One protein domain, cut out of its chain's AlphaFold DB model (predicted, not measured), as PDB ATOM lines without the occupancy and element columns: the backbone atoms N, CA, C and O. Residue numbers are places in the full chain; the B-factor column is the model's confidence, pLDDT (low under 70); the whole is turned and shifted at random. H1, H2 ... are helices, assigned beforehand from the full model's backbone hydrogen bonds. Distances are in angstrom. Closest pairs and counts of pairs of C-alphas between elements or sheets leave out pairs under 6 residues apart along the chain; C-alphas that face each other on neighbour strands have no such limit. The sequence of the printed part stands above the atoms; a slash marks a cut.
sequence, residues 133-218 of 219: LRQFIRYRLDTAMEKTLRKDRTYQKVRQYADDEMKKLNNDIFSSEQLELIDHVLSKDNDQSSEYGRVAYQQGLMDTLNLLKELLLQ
ATOM      1  N   LEU A 133      18.678  14.183  36.224       58.59
ATOM      2  CA  LEU A 133      18.355  14.132  34.804       58.59
ATOM      3  C   LEU A 133      17.169  13.201  34.501       58.59
ATOM      4  O   LEU A 133      16.273  13.589  33.759       58.59
ATOM      5  N   ARG A 134      17.119  11.992  35.076       64.31
ATOM      6  CA  ARG A 134      15.973  11.080  34.914       64.31
ATOM      7  C   ARG A 134      14.689  11.671  35.501       64.31
ATOM      8  O   ARG A 134      13.637  11.525  34.883       64.31
ATOM      9  N   GLN A 135      14.770  12.370  36.634       62.19
ATOM     10  CA  GLN A 135      13.631  13.089  37.221       62.19
ATOM     11  C   GLN A 135      13.156  14.229  36.315       62.19
ATOM     12  O   GLN A 135      11.966  14.335  36.028       62.19
ATOM     13  N   PHE A 136      14.086  15.032  35.791       67.12
ATOM     14  CA  PHE A 136      13.778  16.097  34.840       67.12
ATOM     15  C   PHE A 136      13.117  15.559  33.564       67.12
ATOM     16  O   PHE A 136      12.129  16.123  33.093       67.12
ATOM     17  N   ILE A 137      13.625  14.448  33.019       67.88
ATOM     18  CA  ILE A 137      13.055  13.811  31.828       67.88
ATOM     19  C   ILE A 137      11.634  13.316  32.098       67.88
ATOM     20  O   ILE A 137      10.753  13.603  31.292       67.88
ATOM     21  N   ARG A 138      11.394  12.627  33.224       71.56
ATOM     22  CA  ARG A 138      10.042  12.192  33.620       71.56
ATOM     23  C   ARG A 138       9.094  13.382  33.729       71.56
ATOM     24  O   ARG A 138       8.094  13.424  33.028       71.56
ATOM     25  N   TYR A 139       9.480  14.413  34.480       75.06
ATOM     26  CA  TYR A 139       8.666  15.619  34.634       75.06
ATOM     27  C   TYR A 139       8.311  16.269  33.287       75.06
ATOM     28  O   TYR A 139       7.182  16.713  33.071       75.06
ATOM     29  N   ARG A 140       9.264  16.331  32.350       74.62
ATOM     30  CA  ARG A 140       9.037  16.878  31.005       74.62
ATOM     31  C   ARG A 140       8.133  15.987  30.157       74.62
ATOM     32  O   ARG A 140       7.309  16.535  29.425       74.62
ATOM     33  N   LEU A 141       8.277  14.669  30.252       80.75
ATOM     34  CA  LEU A 141       7.405  13.714  29.576       80.75
ATOM     35  C   LEU A 141       5.960  13.883  30.065       80.75
ATOM     36  O   LEU A 141       5.071  14.130  29.257       80.75
ATOM     37  N   ASP A 142       5.758  13.891  31.380       77.06
ATOM     38  CA  ASP A 142       4.423  13.934  31.979       77.06
ATOM     39  C   ASP A 142       3.729  15.282  31.749       77.06
ATOM     40  O   ASP A 142       2.519  15.345  31.559       77.06
ATOM     41  N   THR A 143       4.484  16.385  31.718       80.06
ATOM     42  CA  THR A 143       3.888  17.729  31.638       80.06
ATOM     43  C   THR A 143       3.983  18.370  30.255       80.06
ATOM     44  O   THR A 143       2.995  18.880  29.721       80.06
ATOM     45  N   ALA A 144       5.176  18.425  29.665       76.62
ATOM     46  CA  ALA A 144       5.415  19.181  28.438       76.62
ATOM     47  C   ALA A 144       4.960  18.403  27.200       76.62
ATOM     48  O   ALA A 144       4.442  19.017  26.258       76.62
ATOM     49  N   MET A 145       5.110  17.074  27.204       81.12
ATOM     50  CA  MET A 145       4.621  16.248  26.101       81.12
ATOM     51  C   MET A 145       3.097  16.257  26.059       81.12
ATOM     52  O   MET A 145       2.534  16.541  25.006       81.12
ATOM     53  N   GLU A 146       2.425  16.101  27.201       82.44
ATOM     54  CA  GLU A 146       0.963  16.189  27.264       82.44
ATOM     55  C   GLU A 146       0.444  17.537  26.728       82.44
ATOM     56  O   GLU A 146      -0.468  17.590  25.898       82.44
ATOM     57  N   LYS A 147       1.074  18.650  27.127       84.81
ATOM     58  CA  LYS A 147       0.741  19.986  26.600       84.81
ATOM     59  C   LYS A 147       0.934  20.093  25.088       84.81
ATOM     60  O   LYS A 147       0.156  20.790  24.438       84.81
ATOM     61  N   THR A 148       1.962  19.445  24.541       88.12
ATOM     62  CA  THR A 148       2.220  19.399  23.094       88.12
ATOM     63  C   THR A 148       1.132  18.602  22.384       88.12
ATOM     64  O   THR A 148       0.497  19.123  21.469       88.12
ATOM     65  N   LEU A 149       0.836  17.393  22.867       88.00
ATOM     66  CA  LEU A 149      -0.184  16.510  22.301       88.00
ATOM     67  C   LEU A 149      -1.573  17.157  22.303       88.00
ATOM     68  O   LEU A 149      -2.304  17.048  21.323       88.00
ATOM     69  N   ARG A 150      -1.937  17.898  23.358       88.81
ATOM     70  CA  ARG A 150      -3.209  18.648  23.424       88.81
ATOM     71  C   ARG A 150      -3.346  19.728  22.346       88.81
ATOM     72  O   ARG A 150      -4.462  20.072  21.975       88.81
ATOM     73  N   LYS A 151      -2.234  20.289  21.868       92.94
ATOM     74  CA  LYS A 151      -2.220  21.364  20.861       92.94
ATOM     75  C   LYS A 151      -2.034  20.844  19.437       92.94
ATOM     76  O   LYS A 151      -2.385  21.549  18.492       92.94
ATOM     77  N   ASP A 152      -1.481  19.647  19.280       95.75
ATOM     78  CA  ASP A 152      -1.214  19.065  17.970       95.75
ATOM     79  C   ASP A 152      -2.512  18.621  17.276       95.75
ATOM     80  O   ASP A 152      -3.186  17.677  17.687       95.75
ATOM     81  N   ARG A 153      -2.885  19.320  16.197       96.06
ATOM     82  CA  ARG A 153      -4.139  19.055  15.473       96.06
ATOM     83  C   ARG A 153      -4.163  17.685  14.803       96.06
ATOM     84  O   ARG A 153      -5.245  17.134  14.630       96.06
ATOM     85  N   THR A 154      -3.012  17.168  14.382       96.44
ATOM     86  CA  THR A 154      -2.923  15.876  13.693       96.44
ATOM     87  C   THR A 154      -3.172  14.751  14.686       96.44
ATOM     88  O   THR A 154      -4.051  13.924  14.462       96.44
ATOM     89  N   TYR A 155      -2.486  14.787  15.827       91.69
ATOM     90  CA  TYR A 155      -2.671  13.851  16.926       91.69
ATOM     91  C   TYR A 155      -4.111  13.864  17.443       91.69
ATOM     92  O   TYR A 155      -4.722  12.807  17.568       91.69
ATOM     93  N   GLN A 156      -4.697  15.046  17.673       96.31
ATOM     94  CA  GLN A 156      -6.085  15.136  18.144       96.31
ATOM     95  C   GLN A 156      -7.088  14.539  17.148       96.31
ATOM     96  O   GLN A 156      -8.020  13.861  17.567       96.31
ATOM     97  N   LYS A 157      -6.888  14.733  15.838       96.31
ATOM     98  CA  LYS A 157      -7.741  14.111  14.811       96.31
ATOM     99  C   LYS A 157      -7.630  12.588  14.810       96.31
ATOM    100  O   LYS A 157      -8.649  11.916  14.728       96.31
ATOM    101  N   VAL A 158      -6.408  12.055  14.897       94.44
ATOM    102  CA  VAL A 158      -6.179  10.600  14.945       94.44
ATOM    103  C   VAL A 158      -6.796  10.001  16.208       94.44
ATOM    104  O   VAL A 158      -7.469   8.980  16.124       94.44
ATOM    105  N   ARG A 159      -6.641  10.669  17.359       90.69
ATOM    106  CA  ARG A 159      -7.258  10.252  18.622       90.69
ATOM    107  C   ARG A 159      -8.784  10.233  18.539       90.69
ATOM    108  O   ARG A 159      -9.389   9.237  18.898       90.69
ATOM    109  N   GLN A 160      -9.394  11.297  18.017       92.69
ATOM    110  CA  GLN A 160     -10.848  11.358  17.827       92.69
ATOM    111  C   GLN A 160     -11.354  10.251  16.901       92.69
ATOM    112  O   GLN A 160     -12.347   9.608  17.213       92.69
ATOM    113  N   TYR A 161     -10.655   9.999  15.791       92.75
ATOM    114  CA  TYR A 161     -11.009   8.916  14.878       92.75
ATOM    115  C   TYR A 161     -10.947   7.544  15.562       92.75
ATOM    116  O   TYR A 161     -11.861   6.744  15.393       92.75
ATOM    117  N   ALA A 162      -9.903   7.285  16.356       87.12
ATOM    118  CA  ALA A 162      -9.782   6.047  17.123       87.12
ATOM    119  C   ALA A 162     -10.923   5.897  18.146       87.12
ATOM    120  O   ALA A 162     -11.554   4.844  18.199       87.12
ATOM    121  N   ASP A 163     -11.241   6.963  18.889       86.00
ATOM    122  CA  ASP A 163     -12.347   6.978  19.853       86.00
ATOM    123  C   ASP A 163     -13.705   6.736  19.166       86.00
ATOM    124  O   ASP A 163     -14.569   6.042  19.702       86.00
ATOM    125  N   ASP A 164     -13.919   7.306  17.979       89.88
ATOM    126  CA  ASP A 164     -15.160   7.133  17.221       89.88
ATOM    127  C   ASP A 164     -15.279   5.738  16.597       89.88
ATOM    128  O   ASP A 164     -16.382   5.193  16.550       89.88
ATOM    129  N   GLU A 165     -14.173   5.132  16.156       86.75
ATOM    130  CA  GLU A 165     -14.161   3.741  15.688       86.75
ATOM    131  C   GLU A 165     -14.449   2.772  16.838       86.75
ATOM    132  O   GLU A 165     -15.243   1.845  16.680       86.75
ATOM    133  N   MET A 166     -13.892   3.043  18.022       80.44
ATOM    134  CA  MET A 166     -14.140   2.264  19.234       80.44
ATOM    135  C   MET A 166     -15.628   2.268  19.612       80.44
ATOM    136  O   MET A 166     -16.199   1.220  19.897       80.44
ATOM    137  N   LYS A 167     -16.305   3.420  19.522       82.88
ATOM    138  CA  LYS A 167     -17.753   3.534  19.804       82.88
ATOM    139  C   LYS A 167     -18.640   2.732  18.851       82.88
ATOM    140  O   LYS A 167     -19.796   2.480  19.183       82.88
ATOM    141  N   LYS A 168     -18.153   2.365  17.659       84.00
ATOM    142  CA  LYS A 168     -18.914   1.514  16.726       84.00
ATOM    143  C   LYS A 168     -19.001   0.069  17.215       84.00
ATOM    144  O   LYS A 168     -19.897  -0.654  16.780       84.00
ATOM    145  N   LEU A 169     -18.109  -0.344  18.115       79.19
ATOM    146  CA  LEU A 169     -18.207  -1.608  18.836       79.19
ATOM    147  C   LEU A 169     -19.328  -1.465  19.882       79.19
ATOM    148  O   LEU A 169     -19.103  -1.016  21.000       79.19
ATOM    149  N   ASN A 170     -20.568  -1.772  19.490       70.19
ATOM    150  CA  ASN A 170     -21.728  -1.762  20.388       70.19
ATOM    151  C   ASN A 170     -22.026  -3.173  20.932       70.19
ATOM    152  O   ASN A 170     -21.653  -4.178  20.322       70.19
ATOM    153  N   ASN A 171     -22.803  -3.238  22.016       61.25
ATOM    154  CA  ASN A 171     -23.338  -4.459  22.637       61.25
ATOM    155  C   ASN A 171     -24.168  -5.345  21.684       61.25
ATOM    156  O   ASN A 171     -24.459  -6.492  22.007       61.25
ATOM    157  N   ASP A 172     -24.570  -4.822  20.522       71.19
ATOM    158  CA  ASP A 172     -25.289  -5.590  19.499       71.19
ATOM    159  C   ASP A 172     -24.354  -6.479  18.655       71.19
ATOM    160  O   ASP A 172     -24.819  -7.412  18.001       71.19
ATOM    161  N   ILE A 173     -23.046  -6.183  18.638       76.50
ATOM    162  CA  ILE A 173     -22.034  -6.908  17.848       76.50
ATOM    163  C   ILE A 173     -21.249  -7.886  18.732       76.50
ATOM    164  O   ILE A 173     -20.915  -8.984  18.287       76.50
ATOM    165  N   PHE A 174     -20.976  -7.501  19.980       81.88
ATOM    166  CA  PHE A 174     -20.189  -8.274  20.939       81.88
ATOM    167  C   PHE A 174     -20.914  -8.386  22.279       81.88
ATOM    168  O   PHE A 174     -21.595  -7.453  22.704       81.88
ATOM    169  N   SER A 175     -20.746  -9.520  22.966       86.00
ATOM    170  CA  SER A 175     -21.211  -9.655  24.349       86.00
ATOM    171  C   SER A 175     -20.389  -8.769  25.293       86.00
ATOM    172  O   SER A 175     -19.264  -8.382  24.979       86.00
ATOM    173  N   SER A 176     -20.916  -8.491  26.488       84.81
ATOM    174  CA  SER A 176     -20.196  -7.706  27.501       84.81
ATOM    175  C   SER A 176     -18.837  -8.314  27.872       84.81
ATOM    176  O   SER A 176     -17.861  -7.587  27.981       84.81
ATOM    177  N   GLU A 177     -18.749  -9.642  27.969       87.62
ATOM    178  CA  GLU A 177     -17.494 -10.356  28.258       87.62
ATOM    179  C   GLU A 177     -16.470 -10.214  27.116       87.62
ATOM    180  O   GLU A 177     -15.271 -10.069  27.347       87.62
ATOM    181  N   GLN A 178     -16.934 -10.192  25.862       87.44
ATOM    182  CA  GLN A 178     -16.069  -9.954  24.703       87.44
ATOM    183  C   GLN A 178     -15.577  -8.505  24.646       87.44
ATOM    184  O   GLN A 178     -14.421  -8.276  24.302       87.44
ATOM    185  N   LEU A 179     -16.429  -7.539  24.999       85.56
ATOM    186  CA  LEU A 179     -16.041  -6.131  25.089       85.56
ATOM    187  C   LEU A 179     -15.014  -5.903  26.200       85.56
ATOM    188  O   LEU A 179     -14.019  -5.229  25.956       85.56
ATOM    189  N   GLU A 180     -15.190  -6.526  27.367       87.56
ATOM    190  CA  GLU A 180     -14.199  -6.475  28.451       87.56
ATOM    191  C   GLU A 180     -12.851  -7.065  28.026       87.56
ATOM    192  O   GLU A 180     -11.801  -6.492  28.324       87.56
ATOM    193  N   LEU A 181     -12.855  -8.177  27.283       90.44
ATOM    194  CA  LEU A 181     -11.624  -8.775  26.770       90.44
ATOM    195  C   LEU A 181     -10.921  -7.860  25.752       90.44
ATOM    196  O   LEU A 181      -9.697  -7.724  25.795       90.44
ATOM    197  N   ILE A 182     -11.679  -7.227  24.850       87.50
ATOM    198  CA  ILE A 182     -11.145  -6.272  23.868       87.50
ATOM    199  C   ILE A 182     -10.543  -5.056  24.579       87.50
ATOM    200  O   ILE A 182      -9.398  -4.698  24.295       87.50
ATOM    201  N   ASP A 183     -11.264  -4.464  25.534       84.94
ATOM    202  CA  ASP A 183     -10.781  -3.328  26.327       84.94
ATOM    203  C   ASP A 183      -9.520  -3.688  27.113       84.94
ATOM    204  O   ASP A 183      -8.565  -2.910  27.155       84.94
ATOM    205  N   HIS A 184      -9.469  -4.891  27.693       89.81
ATOM    206  CA  HIS A 184      -8.288  -5.358  28.407       89.81
ATOM    207  C   HIS A 184      -7.061  -5.448  27.490       89.81
ATOM    208  O   HIS A 184      -5.989  -4.946  27.837       89.81
ATOM    209  N   VAL A 185      -7.211  -6.054  26.306       90.88
ATOM    210  CA  VAL A 185      -6.120  -6.182  25.328       90.88
ATOM    211  C   VAL A 185      -5.665  -4.808  24.831       90.88
ATOM    212  O   VAL A 185      -4.463  -4.552  24.789       90.88
ATOM    213  N   LEU A 186      -6.593  -3.902  24.517       87.38
ATOM    214  CA  LEU A 186      -6.263  -2.541  24.084       87.38
ATOM    215  C   LEU A 186      -5.591  -1.723  25.185       87.38
ATOM    216  O   LEU A 186      -4.663  -0.968  24.906       87.38
ATOM    217  N   SER A 187      -6.008  -1.888  26.442       87.69
ATOM    218  CA  SER A 187      -5.327  -1.263  27.575       87.69
ATOM    219  C   SER A 187      -3.882  -1.748  27.672       87.69
ATOM    220  O   SER A 187      -2.985  -0.931  27.856       87.69
ATOM    221  N   LYS A 188      -3.636  -3.053  27.504       91.31
ATOM    222  CA  LYS A 188      -2.277  -3.611  27.521       91.31
ATOM    223  C   LYS A 188      -1.427  -3.141  26.341       91.31
ATOM    224  O   LYS A 188      -0.248  -2.847  26.533       91.31
ATOM    225  N   ASP A 189      -2.011  -3.023  25.154       87.12
ATOM    226  CA  ASP A 189      -1.323  -2.485  23.976       87.12
ATOM    227  C   ASP A 189      -0.992  -0.988  24.134       87.12
ATOM    228  O   ASP A 189       0.108  -0.537  23.799       87.12
ATOM    229  N   ASN A 190      -1.898  -0.219  24.743       86.62
ATOM    230  CA  ASN A 190      -1.657   1.179  25.096       86.62
ATOM    231  C   ASN A 190      -0.571   1.331  26.166       86.62
ATOM    232  O   ASN A 190       0.279   2.211  26.026       86.62
ATOM    233  N   ASP A 191      -0.555   0.479  27.196       85.62
ATOM    234  CA  ASP A 191       0.509   0.460  28.209       85.62
ATOM    235  C   ASP A 191       1.873   0.214  27.545       85.62
ATOM    236  O   ASP A 191       2.829   0.961  27.766       85.62
ATOM    237  N   GLN A 192       1.950  -0.786  26.660       88.75
ATOM    238  CA  GLN A 192       3.157  -1.090  25.892       88.75
ATOM    239  C   GLN A 192       3.579   0.087  24.999       88.75
ATOM    240  O   GLN A 192       4.759   0.442  24.952       88.75
ATOM    241  N   SER A 193       2.632   0.708  24.294       84.94
ATOM    242  CA  SER A 193       2.892   1.854  23.416       84.94
ATOM    243  C   SER A 193       3.349   3.090  24.196       84.94
ATOM    244  O   SER A 193       4.242   3.816  23.751       84.94
ATOM    245  N   SER A 194       2.784   3.312  25.383       83.19
ATOM    246  CA  SER A 194       3.197   4.367  26.309       83.19
ATOM    247  C   SER A 194       4.641   4.153  26.775       83.19
ATOM    248  O   SER A 194       5.470   5.064  26.679       83.19
ATOM    249  N   GLU A 195       4.986   2.925  27.177       82.88
ATOM    250  CA  GLU A 195       6.354   2.569  27.560       82.88
ATOM    251  C   GLU A 195       7.338   2.701  26.392       82.88
ATOM    252  O   GLU A 195       8.436   3.242  26.565       82.88
ATOM    253  N   TYR A 196       6.939   2.308  25.178       86.19
ATOM    254  CA  TYR A 196       7.733   2.549  23.973       86.19
ATOM    255  C   TYR A 196       7.986   4.047  23.760       86.19
ATOM    256  O   TYR A 196       9.131   4.459  23.567       86.19
ATOM    257  N   GLY A 197       6.946   4.881  23.859       84.44
ATOM    258  CA  GLY A 197       7.060   6.334  23.743       84.44
ATOM    259  C   GLY A 197       8.005   6.938  24.785       84.44
ATOM    260  O   GLY A 197       8.857   7.766  24.449       84.44
ATOM    261  N   ARG A 198       7.922   6.477  26.040       83.38
ATOM    262  CA  ARG A 198       8.823   6.880  27.129       83.38
ATOM    263  C   ARG A 198      10.280   6.541  26.815       83.38
ATOM    264  O   ARG A 198      11.155   7.395  26.985       83.38
ATOM    265  N   VAL A 199      10.553   5.312  26.375       83.50
ATOM    266  CA  VAL A 199      11.910   4.850  26.040       83.50
ATOM    267  C   VAL A 199      12.452   5.588  24.814       83.50
ATOM    268  O   VAL A 199      13.579   6.074  24.861       83.50
ATOM    269  N   ALA A 200      11.652   5.757  23.759       84.69
ATOM    270  CA  ALA A 200      12.046   6.483  22.553       84.69
ATOM    271  C   ALA A 200      12.373   7.958  22.846       84.69
ATOM    272  O   ALA A 200      13.381   8.475  22.365       84.69
ATOM    273  N   TYR A 201      11.577   8.625  23.690       82.88
ATOM    274  CA  TYR A 201      11.849   9.997  24.127       82.88
ATOM    275  C   TYR A 201      13.166  10.099  24.908       82.88
ATOM    276  O   TYR A 201      13.994  10.975  24.640       82.88
ATOM    277  N   GLN A 202      13.380   9.188  25.864       78.94
ATOM    278  CA  GLN A 202      14.617   9.118  26.643       78.94
ATOM    279  C   GLN A 202      15.829   8.882  25.740       78.94
ATOM    280  O   GLN A 202      16.830   9.590  25.866       78.94
ATOM    281  N   GLN A 203      15.727   7.931  24.813       82.12
ATOM    282  CA  GLN A 203      16.789   7.611  23.872       82.12
ATOM    283  C   GLN A 203      17.094   8.799  22.954       82.12
ATOM    284  O   GLN A 203      18.252   9.185  22.857       82.12
ATOM    285  N   GLY A 204      16.084   9.464  22.382       81.94
ATOM    286  CA  GLY A 204      16.283  10.626  21.509       81.94
ATOM    287  C   GLY A 204      16.985  11.802  22.201       81.94
ATOM    288  O   GLY A 204      17.856  12.449  21.612       81.94
ATOM    289  N   LEU A 205      16.675  12.060  23.478       78.06
ATOM    290  CA  LEU A 205      17.409  13.055  24.262       78.06
ATOM    291  C   LEU A 205      18.863  12.626  24.486       78.06
ATOM    292  O   LEU A 205      19.778  13.432  24.316       78.06
ATOM    293  N   MET A 206      19.085  11.366  24.856       76.50
ATOM    294  CA  MET A 206      20.430  10.837  25.075       76.50
ATOM    295  C   MET A 206      21.259  10.820  23.791       76.50
ATOM    296  O   MET A 206      22.442  11.138  23.848       76.50
ATOM    297  N   ASP A 207      20.655  10.529  22.644       81.25
ATOM    298  CA  ASP A 207      21.291  10.591  21.329       81.25
ATOM    299  C   ASP A 207      21.638  12.026  20.955       81.25
ATOM    300  O   ASP A 207      22.742  12.278  20.489       81.25
ATOM    301  N   THR A 208      20.766  12.990  21.258       76.44
ATOM    302  CA  THR A 208      21.072  14.418  21.079       76.44
ATOM    303  C   THR A 208      22.254  14.842  21.952       76.44
ATOM    304  O   THR A 208      23.164  15.526  21.491       76.44
ATOM    305  N   LEU A 209      22.283  14.408  23.215       69.88
ATOM    306  CA  LEU A 209      23.391  14.682  24.134       69.88
ATOM    307  C   LEU A 209      24.682  13.980  23.706       69.88
ATOM    308  O   LEU A 209      25.761  14.554  23.845       69.88
ATOM    309  N   ASN A 210      24.591  12.758  23.180       70.00
ATOM    310  CA  ASN A 210      25.727  12.030  22.631       70.00
ATOM    311  C   ASN A 210      26.237  12.695  21.351       70.00
ATOM    312  O   ASN A 210      27.438  12.881  21.240       70.00
ATOM    313  N   LEU A 211      25.358  13.143  20.455       73.19
ATOM    314  CA  LEU A 211      25.718  13.904  19.261       73.19
ATOM    315  C   LEU A 211      26.406  15.215  19.641       73.19
ATOM    316  O   LEU A 211      27.468  15.523  19.113       73.19
ATOM    317  N   LEU A 212      25.853  15.965  20.599       66.88
ATOM    318  CA  LEU A 212      26.504  17.159  21.143       66.88
ATOM    319  C   LEU A 212      27.878  16.799  21.700       66.88
ATOM    320  O   LEU A 212      28.870  17.424  21.352       66.88
ATOM    321  N   LYS A 213      27.967  15.750  22.515       61.84
ATOM    322  CA  LYS A 213      29.233  15.261  23.050       61.84
ATOM    323  C   LYS A 213      30.214  14.876  21.939       61.84
ATOM    324  O   LYS A 213      31.383  15.195  22.074       61.84
ATOM    325  N   GLU A 214      29.787  14.220  20.870       63.34
ATOM    326  CA  GLU A 214      30.632  13.831  19.739       63.34
ATOM    327  C   GLU A 214      31.109  15.048  18.952       63.34
ATOM    328  O   GLU A 214      32.308  15.192  18.733       63.34
ATOM    329  N   LEU A 215      30.213  15.981  18.632       58.31
ATOM    330  CA  LEU A 215      30.559  17.261  18.014       58.31
ATOM    331  C   LEU A 215      31.541  18.069  18.875       58.31
ATOM    332  O   LEU A 215      32.344  18.829  18.335       58.31
ATOM    333  N   LEU A 216      31.480  17.905  20.201       50.84
ATOM    334  CA  LEU A 216      32.294  18.632  21.173       50.84
ATOM    335  C   LEU A 216      33.584  17.891  21.601       50.84
ATOM    336  O   LEU A 216      34.517  18.540  22.074       50.84
ATOM    337  N   LEU A 217      33.660  16.559  21.446       47.84
ATOM    338  CA  LEU A 217      34.783  15.698  21.873       47.84
ATOM    339  C   LEU A 217      35.532  14.997  20.730       47.84
ATOM    340  O   LEU A 217      36.572  14.387  20.998       47.84
ATOM    341  N   GLN A 218      35.059  15.052  19.483       38.00
ATOM    342  CA  GLN A 218      35.874  14.619  18.347       38.00
ATOM    343  C   GLN A 218      37.129  15.511  18.257       38.00
ATOM    344  O   GLN A 218      37.082  16.719  18.462       38.00
TER     345      GLN A 218
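Overview. This is residues 133 to 218 of the 219 residues of an uncharacterized protein of Lachnospiraceae bacterium M18-1 (UniProt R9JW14). An open triangle of three helices has the very long H3 as one side and the shorter H1 and H2, meeting at a corner, as the other two; its middle is empty. Residues 206 to 218 stick out beyond it. The printed part has 86 residues, all helix in class, in the order H1, H2, H3, with no named strand. It is extended, with a radius of gyration of the C-alphas of 18.6 A and spans of 64 by 25 by 21 A.

Arrangement. H1, residues 133 to 151, and H2, residues 153 to 167, only just touch, only at the corner, with 3 pairs of C-alphas within 8 A, the closest Leu 149 and Tyr 155 at 6.5 A; they are about perpendicular at 78 degrees. H1 and H3, residues 176 to 217, only just touch, also with 3 pairs, through residues 137 to 141 and 198 to 202 alone; the closest C-alphas, of Ile 137 and Gln 202, are 7.2 A apart. They run opposite ways at a steep tilt of 62 degrees. H2 and H3 are apart. Every O i to N i+4 pair is within hydrogen-bond range in H2 and H3, and 12 of 15 in H1.

Along the chain. H1 begins at C-alpha 133 (18.355, 14.132, 34.804), measures 25.9 A and has a kink of 29 degrees near residue 140. H2 measures 21.1 A. H3 measures 60.0 A, ending at C-alpha 217 (34.783, 15.698, 21.873).

Size, cuts and confidence. The C-alphas farthest apart, of Asp 172 and Gln 218, are 64.4 A apart. The printed part has no cut; the link H1 to H2 is tight and H2 to H3 short. pLDDT is under 70 at residues 133 to 137, 171, 209 and 212 to 218.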